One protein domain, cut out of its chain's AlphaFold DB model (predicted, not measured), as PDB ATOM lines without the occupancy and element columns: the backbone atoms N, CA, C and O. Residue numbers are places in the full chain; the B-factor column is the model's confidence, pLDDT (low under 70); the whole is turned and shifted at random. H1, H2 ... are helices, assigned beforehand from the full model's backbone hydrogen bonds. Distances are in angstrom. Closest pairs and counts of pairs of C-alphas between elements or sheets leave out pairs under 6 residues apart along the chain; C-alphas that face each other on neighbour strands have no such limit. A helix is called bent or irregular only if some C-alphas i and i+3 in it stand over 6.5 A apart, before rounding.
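What this domain is: This is residues 63 to 114 of the 303 residues of an uncharacterized protein of Aspergillus nomiae NRRL 13137 (UniProt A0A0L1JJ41). The model is an open arch of three helices: H1 is one leg, H3 is the other, and the shorter H2 sits at the top of the arch, near the last residue of H1 and the first of H3. The first leg, residues 63 to 81 with H1 in it, sticks out from the rest, while H2, the link of residues 90 to 101 that folds back from its end, and H3 make up the other side. The printed part has 52 residues with three named helices, in the order H1, H2, H3, and no named strand; the class is all helix. The whole is loose, with a radius of gyration of the C-alphas of 13.3 A, and the C-alphas span 34 by 27 by 16 A along their three main axes.

Where its parts are: Start at Ile 63, whose C-alpha stands at (66.788, 22.063, -9.547). Residues 64 to 66 lead from there to H1, residues 67 to 78. Find C-alpha 67 at (60.751, 15.486, -8.951); from there the helix runs 16.0 A to C-alpha 78 at (45.387, 13.834, -4.829), and x falls along the way. A tight link of three residues, 79 to 81, brings you to H2, residues 82 to 89, which is 10.7 A from first to last C-alpha. Next comes a long link of 12 residues, 90 to 101. It ends before H3, residues 102 to 113, which begins with C-alpha 102 at (44.428, 17.281, 10.317). H3 runs 16.7 A to C-alpha 113 at (54.447, 28.538, 17.465), and Thr 114 is the last printed residue.

How they stand to each other: Look first at the end of H1 and at H2. The two are close but not clearly touching, with 1 pair of C-alphas within 8 A, that of Leu 78 and Trp 84, 6.4 A from each other. Their lines stand at a steep tilt of 62 degrees, and they run opposite ways; their centres are 15.9 A from each other. Now go on to H2 and H3, which are also close but not clearly touching, with 2 pairs of C-alphas within 8 A. The closest C-alphas are those of Tyr 87 and Ala 102, at 7.0 A. H2 and H3 run the same way at a shallow tilt of 17 degrees, with their centres 14.9 A from each other. H1 and H3 stay apart. No helix is bent or irregular. In the backbones of H1, H2 and H3, every pair of O of residue i and N of residue i+4 is within hydrogen-bond range.

The domain as a whole: Go from Ser 65 to Asn 95 to find the two C-alphas farthest apart, at 36.1 A; from the first to the last printed C-alpha, Ile 63 to Thr 114, it is 30.4 A. Residues 63 to 81, of which 67 to 78 belong to H1, stand free. Without them the body has 33 residues, spans 30 by 17 by 11 A and has a radius of gyration of 9.0 A. The link from H2 to H3 is the long one, and its C-alphas lie 7 to 15 A from the mean of the C-alphas. The printed part has no cut; it runs from residue 63 to residue 114 of a full chain of 303 residues. In the B-factor column you will find a mean pLDDT of 87.3 for the printed part, with means of 90 for H1, 93 for H2 and 86 for H3. One printed residue, Ser 65, is under 70.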
ATOM      1  N   ILE A  63      65.698  22.372 -10.482       73.81
ATOM      2  CA  ILE A  63      66.788  22.063  -9.547       73.81
ATOM      3  C   ILE A  63      66.842  20.566  -9.249       73.81
ATOM      4  O   ILE A  63      67.924  20.004  -9.112       73.81
ATOM      5  N   SER A  64      65.680  19.921  -9.151       75.25
ATOM      6  CA  SER A  64      65.566  18.488  -8.901       75.25
ATOM      7  C   SER A  64      64.996  17.803 -10.138       75.25
ATOM      8  O   SER A  64      63.793  17.571 -10.257       75.25
ATOM      9  N   SER A  65      65.872  17.496 -11.096       68.75
ATOM     10  CA  SER A  65      65.508  16.682 -12.256       68.75
ATOM     11  C   SER A  65      64.998  15.320 -11.772       68.75
ATOM     12  O   SER A  65      65.751  14.571 -11.151       68.75
ATOM     13  N   GLY A  66      63.720  15.029 -12.020       79.31
ATOM     14  CA  GLY A  66      63.030  13.810 -11.578       79.31
ATOM     15  C   GLY A  66      61.883  14.064 -10.597       79.31
ATOM     16  O   GLY A  66      60.952  13.269 -10.550       79.31
ATOM     17  N   ILE A  67      61.867  15.189  -9.869       84.62
ATOM     18  CA  ILE A  67      60.751  15.486  -8.951       84.62
ATOM     19  C   ILE A  67      59.471  15.859  -9.700       84.62
ATOM     20  O   ILE A  67      58.375  15.622  -9.208       84.62
ATOM     21  N   SER A  68      59.604  16.420 -10.903       84.00
ATOM     22  CA  SER A  68      58.483  16.876 -11.730       84.00
ATOM     23  C   SER A  68      57.511  15.752 -12.083       84.00
ATOM     24  O   SER A  68      56.305  15.974 -12.095       84.00
ATOM     25  N   GLU A  69      58.032  14.551 -12.349       87.25
ATOM     26  CA  GLU A  69      57.221  13.366 -12.653       87.25
ATOM     27  C   GLU A  69      56.388  12.967 -11.432       87.25
ATOM     28  O   GLU A  69      55.169  12.848 -11.529       87.25
ATOM     29  N   TRP A  70      57.024  12.896 -10.258       89.12
ATOM     30  CA  TRP A  70      56.349  12.600  -8.994       89.12
ATOM     31  C   TRP A  70      55.339  13.670  -8.579       89.12
ATOM     32  O   TRP A  70      54.305  13.336  -8.013       89.12
ATOM     33  N   ILE A  71      55.605  14.949  -8.869       88.06
ATOM     34  CA  ILE A  71      54.635  16.032  -8.642       88.06
ATOM     35  C   ILE A  71      53.398  15.806  -9.511       88.06
ATOM     36  O   ILE A  71      52.286  15.833  -8.997       88.06
ATOM     37  N   SER A  72      53.586  15.514 -10.801       88.94
ATOM     38  CA  SER A  72      52.468  15.247 -11.713       88.94
ATOM     39  C   SER A  72      51.658  14.013 -11.300       88.94
ATOM     40  O   SER A  72      50.429  14.005 -11.425       88.94
ATOM     41  N   GLU A  73      52.323  12.961 -10.820       92.94
ATOM     42  CA  GLU A  73      51.658  11.760 -10.308       92.94
ATOM     43  C   GLU A  73      50.880  12.065  -9.023       92.94
ATOM     44  O   GLU A  73      49.698  11.729  -8.922       92.94
ATOM     45  N   ALA A  74      51.492  12.781  -8.077       91.56
ATOM     46  CA  ALA A  74      50.843  13.198  -6.841       91.56
ATOM     47  C   ALA A  74      49.621  14.088  -7.105       91.56
ATOM     48  O   ALA A  74      48.569  13.848  -6.516       91.56
ATOM     49  N   ASP A  75      49.714  15.056  -8.021       91.56
ATOM     50  CA  ASP A  75      48.591  15.915  -8.416       91.56
ATOM     51  C   ASP A  75      47.422  15.089  -8.970       91.56
ATOM     52  O   ASP A  75      46.259  15.338  -8.642       91.56
ATOM     53  N   THR A  76      47.727  14.048  -9.750       95.06
ATOM     54  CA  THR A  76      46.719  13.122 -10.283       95.06
ATOM     55  C   THR A  76      46.067  12.301  -9.169       95.06
ATOM     56  O   THR A  76      44.840  12.197  -9.114       95.06
ATOM     57  N   MET A  77      46.862  11.739  -8.252       93.94
ATOM     58  CA  MET A  77      46.359  10.922  -7.139       93.94
ATOM     59  C   MET A  77      45.546  11.739  -6.127       93.94
ATOM     60  O   MET A  77      44.559  11.250  -5.576       93.94
ATOM     61  N   LEU A  78      45.960  12.979  -5.865       94.12
ATOM     62  CA  LEU A  78      45.387  13.834  -4.829       94.12
ATOM     63  C   LEU A  78      44.254  14.728  -5.340       94.12
ATOM     64  O   LEU A  78      43.445  15.181  -4.530       94.12
ATOM     65  N   GLY A  79      44.144  14.961  -6.652       92.75
ATOM     66  CA  GLY A  79      43.150  15.868  -7.237       92.75
ATOM     67  C   GLY A  79      41.695  15.502  -6.925       92.75
ATOM     68  O   GLY A  79      40.858  16.383  -6.765       92.75
ATOM     69  N   GLY A  80      41.389  14.208  -6.777       91.75
ATOM     70  CA  GLY A  80      40.059  13.728  -6.377       91.75
ATOM     71  C   GLY A  80      39.872  13.545  -4.868       91.75
ATOM     72  O   GLY A  80      38.799  13.138  -4.418       91.75
ATOM     73  N   TYR A  81      40.907  13.787  -4.061       94.62
ATOM     74  CA  TYR A  81      40.897  13.427  -2.653       94.62
ATOM     75  C   TYR A  81      40.421  14.586  -1.775       94.62
ATOM     76  O   TYR A  81      41.172  15.493  -1.429       94.62
ATOM     77  N   LYS A  82      39.163  14.524  -1.329       93.62
ATOM     78  CA  LYS A  82      38.528  15.584  -0.522       93.62
ATOM     79  C   LYS A  82      39.332  15.992   0.721       93.62
ATOM     80  O   LYS A  82      39.376  17.169   1.079       93.62
ATOM     81  N   SER A  83      39.975  15.033   1.394       92.56
ATOM     82  CA  SER A  83      40.787  15.344   2.574       92.56
ATOM     83  C   SER A  83      42.031  16.169   2.229       92.56
ATOM     84  O   SER A  83      42.471  16.949   3.071       92.56
ATOM     85  N   TRP A  84      42.585  16.010   1.023       93.88
ATOM     86  CA  TRP A  84      43.703  16.814   0.531       93.88
ATOM     87  C   TRP A  84      43.266  18.246   0.223       93.88
ATOM     88  O   TRP A  84      43.901  19.189   0.681       93.88
ATOM     89  N   GLU A  85      42.134  18.425  -0.460       91.88
ATOM     90  CA  GLU A  85      41.558  19.755  -0.704       91.88
ATOM     91  C   GLU A  85      41.300  20.506   0.615       91.88
ATOM     92  O   GLU A  85      41.681  21.668   0.777       91.88
ATOM     93  N   THR A  86      40.718  19.805   1.591       92.75
ATOM     94  CA  THR A  86      40.458  20.322   2.944       92.75
ATOM     95  C   THR A  86      41.751  20.776   3.629       92.75
ATOM     96  O   THR A  86      41.830  21.872   4.185       92.75
ATOM     97  N   TYR A  87      42.806  19.967   3.528       93.19
ATOM     98  CA  TYR A  87      44.127  20.306   4.042       93.19
ATOM     99  C   TYR A  87      44.736  21.529   3.349       93.19
ATOM    100  O   TYR A  87      45.194  22.442   4.034       93.19
ATOM    101  N   CYS A  88      44.679  21.614   2.020       91.62
ATOM    102  CA  CYS A  88      45.157  22.776   1.269       91.62
ATOM    103  C   CYS A  88      44.432  24.067   1.685       91.62
ATOM    104  O   CYS A  88      45.066  25.108   1.862       91.62
ATOM    105  N   ARG A  89      43.118  24.005   1.926       91.06
ATOM    106  CA  ARG A  89      42.338  25.146   2.427       91.06
ATOM    107  C   ARG A  89      42.723  25.552   3.854       91.06
ATOM    108  O   ARG A  89      42.701  26.742   4.170       91.06
ATOM    109  N   SER A  90      43.140  24.604   4.697       90.94
ATOM    110  CA  SER A  90      43.541  24.863   6.091       90.94
ATOM    111  C   SER A  90      44.770  25.776   6.245       90.94
ATOM    112  O   SER A  90      45.052  26.266   7.339       90.94
ATOM    113  N   PHE A  91      45.513  26.042   5.165       89.25
ATOM    114  CA  PHE A  91      46.585  27.043   5.171       89.25
ATOM    115  C   PHE A  91      46.065  28.483   5.211       89.25
ATOM    116  O   PHE A  91      46.784  29.374   5.658       89.25
ATOM    117  N   PHE A  92      44.817  28.703   4.795       88.50
ATOM    118  CA  PHE A  92      44.167  30.015   4.747       88.50
ATOM    119  C   PHE A  92      43.065  30.178   5.804       88.50
ATOM    120  O   PHE A  92      42.454  31.240   5.899       88.50
ATOM    121  N   SER A  93      42.809  29.135   6.596       82.69
ATOM    122  CA  SER A  93      41.818  29.121   7.673       82.69
ATOM    123  C   SER A  93      42.514  29.104   9.038       82.69
ATOM    124  O   SER A  93      43.549  28.451   9.179       82.69
ATOM    125  N   PRO A  94      41.964  29.781  10.063       76.38
ATOM    126  CA  PRO A  94      42.489  29.701  11.425       76.38
ATOM    127  C   PRO A  94      42.196  28.355  12.107       76.38
ATOM    128  O   PRO A  94      42.878  28.003  13.063       76.38
ATOM    129  N   ASN A  95      41.195  27.608  11.628       82.44
ATOM    130  CA  ASN A  95      40.754  26.359  12.244       82.44
ATOM    131  C   ASN A  95      41.208  25.150  11.425       82.44
ATOM    132  O   ASN A  95      41.127  25.156  10.194       82.44
ATOM    133  N   ILE A  96      41.628  24.093  12.122       84.88
ATOM    134  CA  ILE A  96      41.917  22.796  11.508       84.88
ATOM    135  C   ILE A  96      40.595  22.065  11.302       84.88
ATOM    136  O   ILE A  96      39.910  21.705  12.260       84.88
ATOM    137  N   GLU A  97      40.243  21.863  10.039       86.88
ATOM    138  CA  GLU A  97      39.114  21.026   9.648       86.88
ATOM    139  C   GLU A  97      39.453  19.540   9.854       86.88
ATOM    140  O   GLU A  97      40.611  19.127   9.728       86.88
ATOM    141  N   GLU A  98      38.441  18.730  10.164       85.81
ATOM    142  CA  GLU A  98      38.595  17.280  10.292       85.81
ATOM    143  C   GLU A  98      39.052  16.653   8.966       85.81
ATOM    144  O   GLU A  98      38.590  17.012   7.880       85.81
ATOM    145  N   GLY A  99      39.958  15.680   9.052       89.00
ATOM    146  CA  GLY A  99      40.446  14.955   7.888       89.00
ATOM    147  C   GLY A  99      41.742  14.200   8.152       89.00
ATOM    148  O   GLY A  99      42.388  14.347   9.188       89.00
ATOM    149  N   ASN A 100      42.169  13.426   7.161       91.25
ATOM    150  CA  ASN A 100      43.329  12.537   7.254       91.25
ATOM    151  C   ASN A 100      44.657  13.292   7.410       91.25
ATOM    152  O   ASN A 100      45.638  12.730   7.885       91.25
ATOM    153  N   PHE A 101      44.681  14.580   7.065       92.44
ATOM    154  CA  PHE A 101      45.844  15.453   7.218       92.44
ATOM    155  C   PHE A 101      45.713  16.444   8.388       92.44
ATOM    156  O   PHE A 101      46.590  17.289   8.564       92.44
ATOM    157  N   ALA A 102      44.652  16.359   9.199       91.31
ATOM    158  CA  ALA A 102      44.428  17.281  10.317       91.31
ATOM    159  C   ALA A 102      45.583  17.228  11.332       91.31
ATOM    160  O   ALA A 102      46.117  18.263  11.728       91.31
ATOM    161  N   VAL A 103      46.061  16.018  11.653       90.62
ATOM    162  CA  VAL A 103      47.217  15.806  12.543       90.62
ATOM    163  C   VAL A 103      48.481  16.444  11.962       90.62
ATOM    164  O   VAL A 103      49.218  17.121  12.673       90.62
ATOM    165  N   ALA A 104      48.721  16.282  10.656       91.19
ATOM    166  CA  ALA A 104      49.870  16.894   9.991       91.19
ATOM    167  C   ALA A 104      49.809  18.428  10.068       91.19
ATOM    168  O   ALA A 104      50.806  19.074  10.395       91.19
ATOM    169  N   ARG A 105      48.626  19.014   9.837       90.62
ATOM    170  CA  ARG A 105      48.415  20.460   9.949       90.62
ATOM    171  C   ARG A 105      48.623  20.969  11.376       90.62
ATOM    172  O   ARG A 105      49.251  22.010  11.552       90.62
ATOM    173  N   GLN A 106      48.151  20.230  12.381       88.75
ATOM    174  CA  GLN A 106      48.340  20.560  13.796       88.75
ATOM    175  C   GLN A 106      49.823  20.713  14.145       88.75
ATOM    176  O   GLN A 106      50.219  21.734  14.708       88.75
ATOM    177  N   TYR A 107      50.657  19.743  13.767       87.56
ATOM    178  CA  TYR A 107      52.093  19.816  14.049       87.56
ATOM    179  C   TYR A 107      52.801  20.931  13.277       87.56
ATOM    180  O   TYR A 107      53.717  21.551  13.805       87.56
ATOM    181  N   GLN A 108      52.367  21.249  12.055       89.31
ATOM    182  CA  GLN A 108      52.905  22.408  11.334       89.31
ATOM    183  C   GLN A 108      52.621  23.721  12.062       89.31
ATOM    184  O   GLN A 108      53.506  24.570  12.153       89.31
ATOM    185  N   LEU A 109      51.405  23.889  12.591       86.19
ATOM    186  CA  LEU A 109      51.068  25.060  13.401       86.19
ATOM    187  C   LEU A 109      51.878  25.091  14.699       86.19
ATOM    188  O   LEU A 109      52.337  26.153  15.106       86.19
ATOM    189  N   GLU A 110      52.117  23.936  15.320       81.44
ATOM    190  CA  GLU A 110      52.968  23.849  16.504       81.44
ATOM    191  C   GLU A 110      54.406  24.306  16.225       81.44
ATOM    192  O   GLU A 110      54.938  25.091  17.003       81.44
ATOM    193  N   VAL A 111      54.992  23.925  15.085       82.00
ATOM    194  CA  VAL A 111      56.328  24.389  14.662       82.00
ATOM    195  C   VAL A 111      56.366  25.901  14.420       82.00
ATOM    196  O   VAL A 111      57.362  26.553  14.713       82.00
ATOM    197  N   THR A 112      55.291  26.506  13.908       79.25
ATOM    198  CA  THR A 112      55.252  27.976  13.755       79.25
ATOM    199  C   THR A 112      55.152  28.727  15.084       79.25
ATOM    200  O   THR A 112      55.389  29.930  15.136       79.25
ATOM    201  N   ASP A 113      54.788  28.017  16.146       74.19
ATOM    202  CA  ASP A 113      54.447  28.538  17.465       74.19
ATOM    203  C   ASP A 113      55.529  28.190  18.514       74.19
ATOM    204  O   ASP A 113      55.513  28.695  19.637       74.19
ATOM    205  N   THR A 114      56.514  27.358  18.160       70.31
ATOM    206  CA  THR A 114      57.703  27.128  18.988       70.31
ATOM    207  C   THR A 114      58.570  28.383  19.052       70.31
ATOM    208  O   THR A 114      58.937  28.958  18.028       70.31
TER     209      THR A 114